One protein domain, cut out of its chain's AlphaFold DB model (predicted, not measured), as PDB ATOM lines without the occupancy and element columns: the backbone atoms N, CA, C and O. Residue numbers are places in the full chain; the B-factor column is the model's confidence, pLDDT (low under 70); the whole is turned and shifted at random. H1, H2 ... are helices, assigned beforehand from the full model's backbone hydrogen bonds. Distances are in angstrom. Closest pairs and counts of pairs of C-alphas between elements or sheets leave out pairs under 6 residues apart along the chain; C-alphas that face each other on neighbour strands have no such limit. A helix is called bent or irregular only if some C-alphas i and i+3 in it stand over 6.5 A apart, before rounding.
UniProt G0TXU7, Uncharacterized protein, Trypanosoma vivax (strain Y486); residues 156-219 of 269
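What this domain is: This is residues 156 to 219 of the 269 residues of an uncharacterized protein of Trypanosoma vivax (strain Y486) (UniProt G0TXU7). A long helix, H1, and a shorter one, H2, form a wide, open V, joined at its corner by residues 188 to 192, with the two arms reaching away from each other. The printed part has 64 residues with two named helices, H1 then H2, and no named strand; the class is all helix. It is extended, with a radius of gyration of the C-alphas of 20.8 A and spans of 65 by 28 by 17 A.

Where its parts are: H1, residues 156 to 187, runs 46.8 A from C-alpha 156 at (31.089, 14.046, 32.939) to C-alpha 187 at (3.718, -3.891, -0.471). H2, residues 193 to 214, runs 30.8 A and ends at C-alpha 214 at (-26.933, -3.054, 9.122).

How they stand to each other: H1 and H2 are apart, but only just, their closest C-alphas 8.3 A from each other. A tight link of 5 residues joins them. Residues 156 to 180 of H1 stand free, as do residues 197 to 219, of which 197 to 214 belong to H2. H2 has a kink of 27 degrees near residue 204; it is neither bent nor irregular, but only just: C-alphas 201 and 204 are 6.3 A apart. Every O i to N i+4 pair is within hydrogen-bond range in H1, and 16 of 18 in H2.

The domain as a whole: The C-alphas of Glu 157 and Lys 215, the two farthest apart, are 65.5 A apart. The printed part has no cut. Its mean pLDDT is 79.7, and residues 204 to 219 are among the 21 under 70.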
ATOM      1  N   PRO A 156      31.957  13.381  33.915       79.44
ATOM      2  CA  PRO A 156      31.089  14.046  32.939       79.44
ATOM      3  C   PRO A 156      31.288  13.521  31.507       79.44
ATOM      4  O   PRO A 156      30.372  13.581  30.689       79.44
ATOM      5  N   GLU A 157      32.454  12.949  31.207       84.06
ATOM      6  CA  GLU A 157      32.758  12.308  29.927       84.06
ATOM      7  C   GLU A 157      31.922  11.039  29.693       84.06
ATOM      8  O   GLU A 157      31.391  10.852  28.596       84.06
ATOM      9  N   HIS A 158      31.717  10.206  30.721       83.06
ATOM     10  CA  HIS A 158      30.862   9.018  30.622       83.06
ATOM     11  C   HIS A 158      29.396   9.385  30.371       83.06
ATOM     12  O   HIS A 158      28.715   8.732  29.581       83.06
ATOM     13  N   ILE A 159      28.926  10.480  30.972       85.12
ATOM     14  CA  ILE A 159      27.567  10.993  30.756       85.12
ATOM     15  C   ILE A 159      27.393  11.448  29.301       85.12
ATOM     16  O   ILE A 159      26.393  11.122  28.659       85.12
ATOM     17  N   LEU A 160      28.379  12.151  28.737       89.06
ATOM     18  CA  LEU A 160      28.346  12.583  27.335       89.06
ATOM     19  C   LEU A 160      28.390  11.401  26.359       89.06
ATOM     20  O   LEU A 160      27.701  11.422  25.334       89.06
ATOM     21  N   LEU A 161      29.156  10.355  26.674       88.19
ATOM     22  CA  LEU A 161      29.191   9.126  25.883       88.19
ATOM     23  C   LEU A 161      27.849   8.387  25.918       88.19
ATOM     24  O   LEU A 161      27.367   7.972  24.863       88.19
ATOM     25  N   ALA A 162      27.206   8.299  27.085       89.69
ATOM     26  CA  ALA A 162      25.875   7.709  27.222       89.69
ATOM     27  C   ALA A 162      24.827   8.477  26.400       89.69
ATOM     28  O   ALA A 162      24.062   7.875  25.647       89.69
ATOM     29  N   TRP A 163      24.847   9.813  26.449       94.19
ATOM     30  CA  TRP A 163      23.971  10.651  25.624       94.19
ATOM     31  C   TRP A 163      24.223  10.476  24.129       94.19
ATOM     32  O   TRP A 163      23.278  10.373  23.346       94.19
ATOM     33  N   ARG A 164      25.488  10.391  23.714       95.19
ATOM     34  CA  ARG A 164      25.843  10.114  22.321       95.19
ATOM     35  C   ARG A 164      25.321   8.748  21.878       95.19
ATOM     36  O   ARG A 164      24.748   8.656  20.795       95.19
ATOM     37  N   ALA A 165      25.490   7.710  22.694       93.88
ATOM     38  CA  ALA A 165      24.980   6.374  22.401       93.88
ATOM     39  C   ALA A 165      23.446   6.369  22.288       93.88
ATOM     40  O   ALA A 165      22.906   5.817  21.329       93.88
ATOM     41  N   LEU A 166      22.750   7.061  23.195       93.69
ATOM     42  CA  LEU A 166      21.295   7.217  23.168       93.69
ATOM     43  C   LEU A 166      20.816   7.918  21.885       93.69
ATOM     44  O   LEU A 166      19.865   7.471  21.240       93.69
ATOM     45  N   LEU A 167      21.490   8.996  21.474       95.88
ATOM     46  CA  LEU A 167      21.170   9.722  20.241       95.88
ATOM     47  C   LEU A 167      21.386   8.860  18.993       95.88
ATOM     48  O   LEU A 167      20.559   8.871  18.085       95.88
ATOM     49  N   TRP A 168      22.457   8.067  18.951       96.50
ATOM     50  CA  TRP A 168      22.680   7.136  17.843       96.50
ATOM     51  C   TRP A 168      21.652   6.005  17.825       96.50
ATOM     52  O   TRP A 168      21.124   5.688  16.761       96.50
ATOM     53  N   GLY A 169      21.322   5.431  18.983       96.50
ATOM     54  CA  GLY A 169      20.310   4.381  19.093       96.50
ATOM     55  C   GLY A 169      18.930   4.860  18.640       96.50
ATOM     56  O   GLY A 169      18.281   4.206  17.827       96.50
ATOM     57  N   THR A 170      18.509   6.044  19.091       95.38
ATOM     58  CA  THR A 170      17.239   6.653  18.662       95.38
ATOM     59  C   THR A 170      17.238   7.002  17.174       95.38
ATOM     60  O   THR A 170      16.245   6.738  16.496       95.38
ATOM     61  N   ALA A 171      18.349   7.509  16.627       96.31
ATOM     62  CA  ALA A 171      18.473   7.768  15.194       96.31
ATOM     63  C   ALA A 171      18.296   6.485  14.365       96.31
ATOM     64  O   ALA A 171      17.493   6.460  13.431       96.31
ATOM     65  N   TRP A 172      18.976   5.396  14.734       96.81
ATOM     66  CA  TRP A 172      18.829   4.101  14.062       96.81
ATOM     67  C   TRP A 172      17.427   3.510  14.218       96.81
ATOM     68  O   TRP A 172      16.900   2.949  13.257       96.81
ATOM     69  N   ALA A 173      16.788   3.684  15.376       96.25
ATOM     70  CA  ALA A 173      15.407   3.261  15.585       96.25
ATOM     71  C   ALA A 173      14.438   3.993  14.642       96.25
ATOM     72  O   ALA A 173      13.606   3.353  14.001       96.25
ATOM     73  N   VAL A 174      14.578   5.314  14.489       96.62
ATOM     74  CA  VAL A 174      13.756   6.108  13.557       96.62
ATOM     75  C   VAL A 174      13.977   5.663  12.112       96.62
ATOM     76  O   VAL A 174      13.008   5.511  11.368       96.62
ATOM     77  N   VAL A 175      15.225   5.396  11.717       96.94
ATOM     78  CA  VAL A 175      15.547   4.870  10.381       96.94
ATOM     79  C   VAL A 175      14.914   3.495  10.164       96.94
ATOM     80  O   VAL A 175      14.297   3.270   9.124       96.94
ATOM     81  N   GLY A 176      15.006   2.593  11.145       96.25
ATOM     82  CA  GLY A 176      14.407   1.259  11.080       96.25
ATOM     83  C   GLY A 176      12.885   1.307  10.953       96.25
ATOM     84  O   GLY A 176      12.320   0.693  10.050       96.25
ATOM     85  N   VAL A 177      12.216   2.098  11.798       95.25
ATOM     86  CA  VAL A 177      10.761   2.306  11.722       95.25
ATOM     87  C   VAL A 177      10.375   2.918  10.375       95.25
ATOM     88  O   VAL A 177       9.449   2.434   9.725       95.25
ATOM     89  N   GLY A 178      11.109   3.931   9.910       94.06
ATOM     90  CA  GLY A 178      10.890   4.549   8.603       94.06
ATOM     91  C   GLY A 178      11.003   3.544   7.456       94.06
ATOM     92  O   GLY A 178      10.124   3.494   6.597       94.06
ATOM     93  N   ALA A 179      12.031   2.692   7.470       94.69
ATOM     94  CA  ALA A 179      12.227   1.650   6.466       94.69
ATOM     95  C   ALA A 179      11.075   0.634   6.451       94.69
ATOM     96  O   ALA A 179      10.574   0.299   5.378       94.69
ATOM     97  N   VAL A 180      10.604   0.189   7.622       94.88
ATOM     98  CA  VAL A 180       9.457  -0.728   7.734       94.88
ATOM     99  C   VAL A 180       8.181  -0.084   7.195       94.88
ATOM    100  O   VAL A 180       7.443  -0.729   6.452       94.88
ATOM    101  N   VAL A 181       7.925   1.190   7.507       90.12
ATOM    102  CA  VAL A 181       6.747   1.917   7.005       90.12
ATOM    103  C   VAL A 181       6.800   2.077   5.485       90.12
ATOM    104  O   VAL A 181       5.799   1.827   4.817       90.12
ATOM    105  N   VAL A 182       7.955   2.443   4.920       89.56
ATOM    106  CA  VAL A 182       8.134   2.563   3.462       89.56
ATOM    107  C   VAL A 182       7.940   1.211   2.779       89.56
ATOM    108  O   VAL A 182       7.244   1.126   1.769       89.56
ATOM    109  N   LEU A 183       8.501   0.143   3.347       92.31
ATOM    110  CA  LEU A 183       8.344  -1.204   2.816       92.31
ATOM    111  C   LEU A 183       6.878  -1.657   2.870       92.31
ATOM    112  O   LEU A 183       6.363  -2.187   1.888       92.31
ATOM    113  N   ALA A 184       6.178  -1.391   3.974       88.38
ATOM    114  CA  ALA A 184       4.752  -1.668   4.105       88.38
ATOM    115  C   ALA A 184       3.918  -0.880   3.079       88.38
ATOM    116  O   ALA A 184       3.029  -1.449   2.452       88.38
ATOM    117  N   MET A 185       4.229   0.401   2.849       86.88
ATOM    118  CA  MET A 185       3.579   1.201   1.803       86.88
ATOM    119  C   MET A 185       3.811   0.622   0.406       86.88
ATOM    120  O   MET A 185       2.865   0.550  -0.380       86.88
ATOM    121  N   PHE A 186       5.032   0.159   0.123       88.69
ATOM    122  CA  PHE A 186       5.382  -0.478  -1.144       88.69
ATOM    123  C   PHE A 186       4.588  -1.771  -1.374       88.69
ATOM    124  O   PHE A 186       3.997  -1.942  -2.437       88.69
ATOM    125  N   TYR A 187       4.502  -2.651  -0.370       90.56
ATOM    126  CA  TYR A 187       3.718  -3.891  -0.471       90.56
ATOM    127  C   TYR A 187       2.213  -3.644  -0.589       90.56
ATOM    128  O   TYR A 187       1.529  -4.358  -1.320       90.56
ATOM    129  N   CYS A 188       1.694  -2.632   0.102       83.25
ATOM    130  CA  CYS A 188       0.278  -2.281   0.051       83.25
ATOM    131  C   CYS A 188      -0.107  -1.478  -1.204       83.25
ATOM    132  O   CYS A 188      -1.289  -1.191  -1.387       83.25
ATOM    133  N   GLY A 189       0.855  -1.092  -2.054       84.50
ATOM    134  CA  GLY A 189       0.603  -0.272  -3.243       84.50
ATOM    135  C   GLY A 189       0.043   1.113  -2.912       84.50
ATOM    136  O   GLY A 189      -0.767   1.651  -3.664       84.50
ATOM    137  N   VAL A 190       0.409   1.669  -1.752       80.88
ATOM    138  CA  VAL A 190      -0.080   2.975  -1.299       80.88
ATOM    139  C   VAL A 190       0.971   4.037  -1.593       80.88
ATOM    140  O   VAL A 190       2.013   4.082  -0.948       80.88
ATOM    141  N   ASP A 191       0.653   4.949  -2.510       77.38
ATOM    142  CA  ASP A 191       1.591   5.969  -3.010       77.38
ATOM    143  C   ASP A 191       1.935   7.087  -2.001       77.38
ATOM    144  O   ASP A 191       2.691   8.005  -2.317       77.38
ATOM    145  N   GLY A 192       1.397   7.051  -0.773       77.06
ATOM    146  CA  GLY A 192       1.844   7.979   0.264       77.06
ATOM    147  C   GLY A 192       1.058   8.005   1.580       77.06
ATOM    148  O   GLY A 192      -0.077   7.522   1.672       77.06
ATOM    149  N   PRO A 193       1.627   8.658   2.613       68.69
ATOM    150  CA  PRO A 193       1.035   8.766   3.953       68.69
ATOM    151  C   PRO A 193      -0.291   9.539   3.965       68.69
ATOM    152  O   PRO A 193      -1.152   9.314   4.819       68.69
ATOM    153  N   SER A 194      -0.498  10.430   2.993       71.06
ATOM    154  CA  SER A 194      -1.747  11.177   2.822       71.06
ATOM    155  C   SER A 194      -2.917  10.280   2.403       71.06
ATOM    156  O   SER A 194      -4.063  10.564   2.745       71.06
ATOM    157  N   SER A 195      -2.642   9.179   1.698       69.25
ATOM    158  CA  SER A 195      -3.651   8.187   1.327       69.25
ATOM    159  C   SER A 195      -4.022   7.319   2.529       69.25
ATOM    160  O   SER A 195      -5.205   7.161   2.816       69.25
ATOM    161  N   VAL A 196      -3.033   6.872   3.314       68.56
ATOM    162  CA  VAL A 196      -3.260   6.101   4.551       68.56
ATOM    163  C   VAL A 196      -4.076   6.905   5.562       68.56
ATOM    164  O   VAL A 196      -5.068   6.414   6.089       68.56
ATOM    165  N   THR A 197      -3.723   8.169   5.791       72.38
ATOM    166  CA  THR A 197      -4.457   9.035   6.730       72.38
ATOM    167  C   THR A 197      -5.873   9.350   6.250       72.38
ATOM    168  O   THR A 197      -6.798   9.343   7.060       72.38
ATOM    169  N   LYS A 198      -6.093   9.554   4.942       72.00
ATOM    170  CA  LYS A 198      -7.447   9.668   4.366       72.00
ATOM    171  C   LYS A 198      -8.239   8.367   4.479       72.00
ATOM    172  O   LYS A 198      -9.443   8.413   4.727       72.00
ATOM    173  N   HIS A 199      -7.580   7.223   4.314       66.25
ATOM    174  CA  HIS A 199      -8.206   5.918   4.460       66.25
ATOM    175  C   HIS A 199      -8.629   5.688   5.912       66.25
ATOM    176  O   HIS A 199      -9.798   5.412   6.142       66.25
ATOM    177  N   LEU A 200      -7.744   5.932   6.884       71.19
ATOM    178  CA  LEU A 200      -8.032   5.810   8.317       71.19
ATOM    179  C   LEU A 200      -9.134   6.773   8.770       71.19
ATOM    180  O   LEU A 200     -10.076   6.366   9.444       71.19
ATOM    181  N   ARG A 201      -9.067   8.039   8.342       72.25
ATOM    182  CA  ARG A 201     -10.066   9.058   8.698       72.25
ATOM    183  C   ARG A 201     -11.442   8.762   8.102       72.25
ATOM    184  O   ARG A 201     -12.451   9.087   8.709       72.25
ATOM    185  N   GLY A 202     -11.482   8.135   6.928       63.03
ATOM    186  CA  GLY A 202     -12.722   7.705   6.286       63.03
ATOM    187  C   GLY A 202     -13.175   6.293   6.659       63.03
ATOM    188  O   GLY A 202     -14.270   5.915   6.250       63.03
ATOM    189  N   HIS A 203     -12.359   5.503   7.361       70.06
ATOM    190  CA  HIS A 203     -12.682   4.127   7.745       70.06
ATOM    191  C   HIS A 203     -13.674   4.114   8.901       70.06
ATOM    192  O   HIS A 203     -14.692   3.439   8.814       70.06
ATOM    193  N   SER A 204     -13.435   4.923   9.937       65.56
ATOM    194  CA  SER A 204     -14.335   5.026  11.090       65.56
ATOM    195  C   SER A 204     -15.723   5.524  10.686       65.56
ATOM    196  O   SER A 204     -16.725   4.951  11.097       65.56
ATOM    197  N   GLU A 205     -15.806   6.535   9.816       65.69
ATOM    198  CA  GLU A 205     -17.090   7.030   9.311       65.69
ATOM    199  C   GLU A 205     -17.807   6.017   8.408       65.69
ATOM    200  O   GLU A 205     -19.037   5.943   8.425       65.69
ATOM    201  N   ARG A 206     -17.065   5.240   7.609       65.94
ATOM    202  CA  ARG A 206     -17.644   4.207   6.739       65.94
ATOM    203  C   ARG A 206     -18.108   2.990   7.524       65.94
ATOM    204  O   ARG A 206     -19.196   2.500   7.242       65.94
ATOM    205  N   GLU A 207     -17.347   2.546   8.516       65.62
ATOM    206  CA  GLU A 207     -17.770   1.475   9.416       65.62
ATOM    207  C   GLU A 207     -18.951   1.894  10.274       65.62
ATOM    208  O   GLU A 207     -19.911   1.145  10.382       65.62
ATOM    209  N   LEU A 208     -18.951   3.114  10.809       65.81
ATOM    210  CA  LEU A 208     -20.066   3.612  11.606       65.81
ATOM    211  C   LEU A 208     -21.346   3.726  10.766       65.81
ATOM    212  O   LEU A 208     -22.410   3.313  11.222       65.81
ATOM    213  N   ARG A 209     -21.254   4.178   9.507       66.06
ATOM    214  CA  ARG A 209     -22.399   4.156   8.578       66.06
ATOM    215  C   ARG A 209     -22.822   2.742   8.189       66.06
ATOM    216  O   ARG A 209     -24.019   2.512   8.063       66.06
ATOM    217  N   ARG A 210     -21.886   1.805   8.014       63.00
ATOM    218  CA  ARG A 210     -22.197   0.400   7.712       63.00
ATOM    219  C   ARG A 210     -22.913  -0.269   8.887       63.00
ATOM    220  O   ARG A 210     -23.984  -0.822   8.690       63.00
ATOM    221  N   LEU A 211     -22.407  -0.102  10.107       64.31
ATOM    222  CA  LEU A 211     -23.006  -0.622  11.340       64.31
ATOM    223  C   LEU A 211     -24.384  -0.005  11.624       64.31
ATOM    224  O   LEU A 211     -25.302  -0.708  12.051       64.31
ATOM    225  N   MET A 212     -24.559   1.293  11.346       63.41
ATOM    226  CA  MET A 212     -25.868   1.952  11.424       63.41
ATOM    227  C   MET A 212     -26.842   1.455  10.349       63.41
ATOM    228  O   MET A 212     -28.030   1.308  10.635       63.41
ATOM    229  N   ALA A 213     -26.363   1.178   9.133       63.16
ATOM    230  CA  ALA A 213     -27.180   0.651   8.041       63.16
ATOM    231  C   ALA A 213     -27.574  -0.822   8.255       63.16
ATOM    232  O   ALA A 213     -28.694  -1.204   7.925       63.16
ATOM    233  N   GLU A 214     -26.695  -1.630   8.850       62.62
ATOM    234  CA  GLU A 214     -26.933  -3.054   9.122       62.62
ATOM    235  C   GLU A 214     -27.791  -3.313  10.369       62.62
ATOM    236  O   GLU A 214     -28.172  -4.457  10.599       62.62
ATOM    237  N   LYS A 215     -28.117  -2.292  11.189       57.31
ATOM    238  CA  LYS A 215     -28.651  -2.500  12.557       57.31
ATOM    239  C   LYS A 215     -27.851  -3.586  13.302       57.31
ATOM    240  O   LYS A 215     -28.416  -4.377  14.054       57.31
ATOM    241  N   GLY A 216     -26.544  -3.643  13.044       52.41
ATOM    242  CA  GLY A 216     -25.707  -4.765  13.444       52.41
ATOM    243  C   GLY A 216     -25.579  -4.827  14.959       52.41
ATOM    244  O   GLY A 216     -25.238  -3.829  15.600       52.41
ATOM    245  N   GLU A 217     -25.859  -5.994  15.540       54.62
ATOM    246  CA  GLU A 217     -25.461  -6.291  16.913       54.62
ATOM    247  C   GLU A 217     -23.933  -6.203  17.001       54.62
ATOM    248  O   GLU A 217     -23.211  -6.926  16.320       54.62
ATOM    249  N   VAL A 218     -23.434  -5.277  17.822       56.09
ATOM    250  CA  VAL A 218     -21.996  -5.112  18.049       56.09
ATOM    251  C   VAL A 218     -21.615  -5.938  19.271       56.09
ATOM    252  O   VAL A 218     -21.917  -5.558  20.403       56.09
ATOM    253  N   GLU A 219     -20.933  -7.061  19.056       57.09
ATOM    254  CA  GLU A 219     -20.323  -7.824  20.145       57.09
ATOM    255  C   GLU A 219     -19.062  -7.098  20.638       57.09
ATOM    256  O   GLU A 219     -18.056  -7.003  19.936       57.09
TER     257      GLU A 219